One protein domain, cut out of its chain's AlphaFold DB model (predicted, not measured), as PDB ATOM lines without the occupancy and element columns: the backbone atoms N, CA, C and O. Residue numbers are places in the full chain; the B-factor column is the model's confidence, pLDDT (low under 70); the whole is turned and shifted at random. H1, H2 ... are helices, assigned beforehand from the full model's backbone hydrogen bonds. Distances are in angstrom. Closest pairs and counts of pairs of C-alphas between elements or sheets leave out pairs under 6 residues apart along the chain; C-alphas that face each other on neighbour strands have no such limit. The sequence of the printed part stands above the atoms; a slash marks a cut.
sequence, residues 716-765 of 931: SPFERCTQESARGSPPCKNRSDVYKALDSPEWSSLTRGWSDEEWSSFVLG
ATOM      1  N   SER A 716     196.590 249.143 221.541       81.25
ATOM      2  CA  SER A 716     197.400 248.565 222.611       81.25
ATOM      3  C   SER A 716     198.150 247.303 222.144       81.25
ATOM      4  O   SER A 716     197.665 246.575 221.268       81.25
ATOM      5  N   PRO A 717     199.301 246.970 222.757       76.50
ATOM      6  CA  PRO A 717     200.011 245.709 222.530       76.50
ATOM      7  C   PRO A 717     199.124 244.455 222.592       76.50
ATOM      8  O   PRO A 717     199.272 243.537 221.783       76.50
ATOM      9  N   PHE A 718     198.156 244.426 223.516       77.06
ATOM     10  CA  PHE A 718     197.217 243.312 223.650       77.06
ATOM     11  C   PHE A 718     196.201 243.267 222.498       77.06
ATOM     12  O   PHE A 718     195.973 242.195 221.937       77.06
ATOM     13  N   GLU A 719     195.648 244.411 222.077       81.19
ATOM     14  CA  GLU A 719     194.775 244.482 220.895       81.19
ATOM     15  C   GLU A 719     195.507 244.012 219.632       81.19
ATOM     16  O   GLU A 719     194.976 243.141 218.936       81.19
ATOM     17  N   ARG A 720     196.747 244.477 219.391       79.75
ATOM     18  CA  ARG A 720     197.599 243.995 218.283       79.75
ATOM     19  C   ARG A 720     197.755 242.470 218.325       79.75
ATOM     20  O   ARG A 720     197.507 241.808 217.319       79.75
ATOM     21  N   CYS A 721     198.051 241.896 219.498       83.38
ATOM     22  CA  CYS A 721     198.164 240.443 219.679       83.38
ATOM     23  C   CYS A 721     196.859 239.702 219.331       83.38
ATOM     24  O   CYS A 721     196.865 238.719 218.587       83.38
ATOM     25  N   THR A 722     195.711 240.194 219.806       80.75
ATOM     26  CA  THR A 722     194.413 239.579 219.474       80.75
ATOM     27  C   THR A 722     194.051 239.708 217.989       80.75
ATOM     28  O   THR A 722     193.445 238.789 217.433       80.75
ATOM     29  N   GLN A 723     194.455 240.795 217.323       84.56
ATOM     30  CA  GLN A 723     194.200 241.016 215.898       84.56
ATOM     31  C   GLN A 723     195.094 240.148 214.998       84.56
ATOM     32  O   GLN A 723     194.622 239.637 213.983       84.56
ATOM     33  N   GLU A 724     196.353 239.920 215.378       78.50
ATOM     34  CA  GLU A 724     197.243 238.967 214.702       78.50
ATOM     35  C   GLU A 724     196.785 237.518 214.908       78.50
ATOM     36  O   GLU A 724     196.793 236.726 213.965       78.50
ATOM     37  N   SER A 725     196.282 237.161 216.095       79.00
ATOM     38  CA  SER A 725     195.699 235.828 216.288       79.00
ATOM     39  C   SER A 725     194.473 235.584 215.403       79.00
ATOM     40  O   SER A 725     194.336 234.506 214.822       79.00
ATOM     41  N   ALA A 726     193.632 236.601 215.188       75.12
ATOM     42  CA  ALA A 726     192.525 236.524 214.233       75.12
ATOM     43  C   ALA A 726     192.977 236.317 212.766       75.12
ATOM     44  O   ALA A 726     192.148 235.981 211.921       75.12
ATOM     45  N   ARG A 727     194.274 236.478 212.457       81.38
ATOM     46  CA  ARG A 727     194.890 236.195 211.146       81.38
ATOM     47  C   ARG A 727     195.568 234.818 211.054       81.38
ATOM     48  O   ARG A 727     196.031 234.461 209.976       81.38
ATOM     49  N   GLY A 728     195.597 234.040 212.140       75.56
ATOM     50  CA  GLY A 728     196.125 232.668 212.168       75.56
ATOM     51  C   GLY A 728     197.157 232.388 213.263       75.56
ATOM     52  O   GLY A 728     197.439 231.221 213.534       75.56
ATOM     53  N   SER A 729     197.690 233.421 213.920       80.94
ATOM     54  CA  SER A 729     198.632 233.268 215.038       80.94
ATOM     55  C   SER A 729     197.946 232.662 216.285       80.94
ATOM     56  O   SER A 729     196.724 232.776 216.444       80.94
ATOM     57  N   PRO A 730     198.684 232.004 217.203       78.56
ATOM     58  CA  PRO A 730     198.089 231.381 218.389       78.56
ATOM     59  C   PRO A 730     197.322 232.383 219.282       78.56
ATOM     60  O   PRO A 730     197.711 233.547 219.378       78.56
ATOM     61  N   PRO A 731     196.236 231.953 219.958       77.94
ATOM     62  CA  PRO A 731     195.321 232.849 220.666       77.94
ATOM     63  C   PRO A 731     195.915 233.476 221.928       77.94
ATOM     64  O   PRO A 731     195.940 232.850 222.990       77.94
ATOM     65  N   CYS A 732     196.275 234.760 221.831       86.56
ATOM     66  CA  CYS A 732     196.526 235.625 222.981       86.56
ATOM     67  C   CYS A 732     195.218 235.800 223.774       86.56
ATOM     68  O   CYS A 732     194.346 236.566 223.367       86.56
ATOM     69  N   LYS A 733     195.037 235.069 224.883       81.81
ATOM     70  CA  LYS A 733     193.837 235.193 225.737       81.81
ATOM     71  C   LYS A 733     194.078 236.073 226.959       81.81
ATOM     72  O   LYS A 733     193.170 236.777 227.379       81.81
ATOM     73  N   ASN A 734     195.293 236.052 227.500       83.19
ATOM     74  CA  ASN A 734     195.724 236.846 228.651       83.19
ATOM     75  C   ASN A 734     197.048 237.569 228.340       83.19
ATOM     76  O   ASN A 734     197.774 237.140 227.442       83.19
ATOM     77  N   ARG A 735     197.448 238.573 229.141       71.00
ATOM     78  CA  ARG A 735     198.791 239.201 229.037       71.00
ATOM     79  C   ARG A 735     199.926 238.155 229.043       71.00
ATOM     80  O   ARG A 735     200.850 238.248 228.245       71.00
ATOM     81  N   SER A 736     199.810 237.088 229.846       75.81
ATOM     82  CA  SER A 736     200.789 235.977 229.875       75.81
ATOM     83  C   SER A 736     200.904 235.170 228.572       75.81
ATOM     84  O   SER A 736     201.891 234.466 228.383       75.81
ATOM     85  N   ASP A 737     199.920 235.246 227.674       76.69
ATOM     86  CA  ASP A 737     199.990 234.620 226.350       76.69
ATOM     87  C   ASP A 737     200.695 235.535 225.339       76.69
ATOM     88  O   ASP A 737     201.354 235.022 224.443       76.69
ATOM     89  N   VAL A 738     200.654 236.861 225.543       76.00
ATOM     90  CA  VAL A 738     201.509 237.816 224.814       76.00
ATOM     91  C   VAL A 738     202.976 237.540 225.136       76.00
ATOM     92  O   VAL A 738     203.758 237.347 224.219       76.00
ATOM     93  N   TYR A 739     203.350 237.404 226.415       79.06
ATOM     94  CA  TYR A 739     204.734 237.075 226.798       79.06
ATOM     95  C   TYR A 739     205.245 235.773 226.144       79.06
ATOM     96  O   TYR A 739     206.336 235.760 225.585       79.06
ATOM     97  N   LYS A 740     204.431 234.707 226.102       76.00
ATOM     98  CA  LYS A 740     204.767 233.458 225.377       76.00
ATOM     99  C   LYS A 740     204.836 233.642 223.858       76.00
ATOM    100  O   LYS A 740     205.504 232.863 223.185       76.00
ATOM    101  N   ALA A 741     204.094 234.606 223.315       74.38
ATOM    102  CA  ALA A 741     204.160 234.956 221.908       74.38
ATOM    103  C   ALA A 741     205.476 235.684 221.600       74.38
ATOM    104  O   ALA A 741     206.122 235.312 220.632       74.38
ATOM    105  N   LEU A 742     205.929 236.616 222.451       71.75
ATOM    106  CA  LEU A 742     207.206 237.336 222.297       71.75
ATOM    107  C   LEU A 742     208.431 236.406 222.212       71.75
ATOM    108  O   LEU A 742     209.353 236.693 221.453       71.75
ATOM    109  N   ASP A 743     208.413 235.273 222.923       70.31
ATOM    110  CA  ASP A 743     209.441 234.220 222.827       70.31
ATOM    111  C   ASP A 743     209.441 233.469 221.470       70.31
ATOM    112  O   ASP A 743     210.379 232.727 221.166       70.31
ATOM    113  N   SER A 744     208.404 233.626 220.637       77.06
ATOM    114  CA  SER A 744     208.340 233.033 219.296       77.06
ATOM    115  C   SER A 744     209.058 233.912 218.261       77.06
ATOM    116  O   SER A 744     208.786 235.115 218.170       77.06
ATOM    117  N   PRO A 745     209.905 233.334 217.383       72.69
ATOM    118  CA  PRO A 745     210.598 234.095 216.344       72.69
ATOM    119  C   PRO A 745     209.639 234.800 215.371       72.69
ATOM    120  O   PRO A 745     210.008 235.829 214.811       72.69
ATOM    121  N   GLU A 746     208.412 234.300 215.206       73.19
ATOM    122  CA  GLU A 746     207.368 234.918 214.375       73.19
ATOM    123  C   GLU A 746     206.934 236.289 214.919       73.19
ATOM    124  O   GLU A 746     206.722 237.223 214.156       73.19
ATOM    125  N   TRP A 747     206.862 236.443 216.243       73.94
ATOM    126  CA  TRP A 747     206.435 237.685 216.898       73.94
ATOM    127  C   TRP A 747     207.589 238.652 217.154       73.94
ATOM    128  O   TRP A 747     207.364 239.855 217.294       73.94
ATOM    129  N   SER A 748     208.833 238.163 217.122       69.12
ATOM    130  CA  SER A 748     210.036 239.002 217.178       69.12
ATOM    131  C   SER A 748     210.133 240.021 216.028       69.12
ATOM    132  O   SER A 748     210.898 240.981 216.117       69.12
ATOM    133  N   SER A 749     209.348 239.857 214.949       68.50
ATOM    134  CA  SER A 749     209.186 240.888 213.916       68.50
ATOM    135  C   SER A 749     208.178 241.982 214.277       68.50
ATOM    136  O   SER A 749     208.324 243.093 213.778       68.50
ATOM    137  N   LEU A 750     207.183 241.699 215.126       65.50
ATOM    138  CA  LEU A 750     206.103 242.632 215.467       65.50
ATOM    139  C   LEU A 750     206.544 243.681 216.499       65.50
ATOM    140  O   LEU A 750     206.199 244.853 216.375       65.50
ATOM    141  N   THR A 751     207.335 243.279 217.496       77.06
ATOM    142  CA  THR A 751     207.859 244.193 218.531       77.06
ATOM    143  C   THR A 751     209.123 244.939 218.119       77.06
ATOM    144  O   THR A 751     209.561 245.862 218.801       77.06
ATOM    145  N   ARG A 752     209.683 244.601 216.952       75.06
ATOM    146  CA  ARG A 752     210.867 245.251 216.370       75.06
ATOM    147  C   ARG A 752     210.641 246.701 215.930       75.06
ATOM    148  O   ARG A 752     211.595 247.359 215.526       75.06
ATOM    149  N   GLY A 753     209.390 247.156 215.951       82.31
ATOM    150  CA  GLY A 753     208.983 248.530 215.668       82.31
ATOM    151  C   GLY A 753     208.241 249.203 216.824       82.31
ATOM    152  O   GLY A 753     207.581 250.202 216.568       82.31
ATOM    153  N   TRP A 754     208.291 248.653 218.045       86.12
ATOM    154  CA  TRP A 754     207.753 249.331 219.231       86.12
ATOM    155  C   TRP A 754     208.768 250.345 219.771       86.12
ATOM    156  O   TRP A 754     209.971 250.070 219.750       86.12
ATOM    157  N   SER A 755     208.297 251.487 220.276       87.06
ATOM    158  CA  SER A 755     209.148 252.424 221.024       87.06
ATOM    159  C   SER A 755     209.507 251.884 222.415       87.06
ATOM    160  O   SER A 755     208.837 250.997 222.950       87.06
ATOM    161  N   ASP A 756     210.552 252.444 223.036       78.25
ATOM    162  CA  ASP A 756     210.904 252.134 224.432       78.25
ATOM    163  C   ASP A 756     209.760 252.502 225.404       78.25
ATOM    164  O   ASP A 756     209.606 251.884 226.457       78.25
ATOM    165  N   GLU A 757     208.905 253.457 225.022       77.88
ATOM    166  CA  GLU A 757     207.692 253.857 225.743       77.88
ATOM    167  C   GLU A 757     206.594 252.783 225.621       77.88
ATOM    168  O   GLU A 757     206.080 252.323 226.639       77.88
ATOM    169  N   GLU A 758     206.297 252.290 224.408       81.06
ATOM    170  CA  GLU A 758     205.356 251.173 224.195       81.06
ATOM    171  C   GLU A 758     205.797 249.896 224.930       81.06
ATOM    172  O   GLU A 758     204.962 249.171 225.480       81.06
ATOM    173  N   TRP A 759     207.107 249.629 224.974       83.69
ATOM    174  CA  TRP A 759     207.683 248.559 225.788       83.69
ATOM    175  C   TRP A 759     207.510 248.810 227.290       83.69
ATOM    176  O   TRP A 759     207.114 247.893 228.012       83.69
ATOM    177  N   SER A 760     207.767 250.032 227.763       73.69
ATOM    178  CA  SER A 760     207.653 250.390 229.183       73.69
ATOM    179  C   SER A 760     206.214 250.256 229.686       73.69
ATOM    180  O   SER A 760     205.985 249.527 230.650       73.69
ATOM    181  N   SER A 761     205.228 250.837 228.993       75.56
ATOM    182  CA  SER A 761     203.809 250.699 229.363       75.56
ATOM    183  C   SER A 761     203.330 249.241 229.306       75.56
ATOM    184  O   SER A 761     202.525 248.820 230.137       75.56
ATOM    185  N   PHE A 762     203.848 248.424 228.379       81.19
ATOM    186  CA  PHE A 762     203.528 246.991 228.329       81.19
ATOM    187  C   PHE A 762     204.095 246.197 229.520       81.19
ATOM    188  O   PHE A 762     203.415 245.310 230.045       81.19
ATOM    189  N   VAL A 763     205.330 246.500 229.940       75.06
ATOM    190  CA  VAL A 763     206.037 245.787 231.018       75.06
ATOM    191  C   VAL A 763     205.561 246.227 232.402       75.06
ATOM    192  O   VAL A 763     205.254 245.368 233.228       75.06
ATOM    193  N   LEU A 764     205.447 247.537 232.643       74.06
ATOM    194  CA  LEU A 764     204.885 248.098 233.881       74.06
ATOM    195  C   LEU A 764     203.385 247.793 233.999       74.06
ATOM    196  O   LEU A 764     202.845 247.664 235.095       74.06
ATOM    197  N   GLY A 765     202.715 247.601 232.860       65.44
ATOM    198  CA  GLY A 765     201.325 247.176 232.798       65.44
ATOM    199  C   GLY A 765     200.312 248.298 233.014       65.44
ATOM    200  O   GLY A 765     199.122 247.983 233.130       65.44
TER     201      GLY A 765
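This is residues 716 to 765 of the 931 residues of an uncharacterized protein of Cyclospora cayetanensis (UniProt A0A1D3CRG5). Two short helices, H1 and H2, cross at a steep angle, and a third, H3, sits off from this pair, near the first end of H1. A long stretch with no named element, residues 743 to 755, bridges from the end of H2 to H3, and few contacts join the helices. The printed part has 50 residues with three named helices, in the order H1, H2, H3, and no named strand; its class is all helix. The whole is compact, with a radius of gyration of the C-alphas of 10.2 A, and the C-alphas span 28 by 20 by 17 A.

Begin at H1, residues 717 to 725, and look from there to H2, residues 735 to 742. You will find that they only just touch, with 3 pairs of C-alphas within 8 A. Their closest C-alphas are those of Cys 721 and Val 738, 6.7 A apart. Their lines stand at a steep tilt of 66 degrees, and they run the same way. Go on to H3, residues 756 to 764, which is apart from H2. H3 and H1 are close but not clearly touching, their closest C-alphas being those of Pro 717 and Phe 762, 6.9 A apart. Their lines are about perpendicular, at 88 degrees. In H1, H2 and H3, every O i to N i+4 pair is within hydrogen-bond range.

Find C-alpha 717 at (200.011, 245.709, 222.530); from there H1 runs 12.5 A, from first to last C-alpha, to Ser 725. Look next at C-alpha 735, at (198.791, 239.201, 229.037), where H2 begins; it runs 10.9 A to Leu 742. Between H2 and H3, residues 747 to 749 and 751 to 753 are short runs of helix that bear no name. H3 begins at Asp 756 and runs 11.9 A to C-alpha 764, at (204.885, 248.098, 233.881).

The two C-alphas farthest apart are those of Gly 728 and Leu 764, at 28.0 A, while the first and last printed C-alphas, of Ser 716 and Gly 765, are 11.0 A apart. The printed part has no cut. The link from H1 to H2, 9 residues, is short, and the link from H2 to H3, 13 residues, is long. In the B-factor column, the mean pLDDT of the printed part is 77.3; look for the model's low confidence, under 70, at residues 748 to 750 and at residue 765.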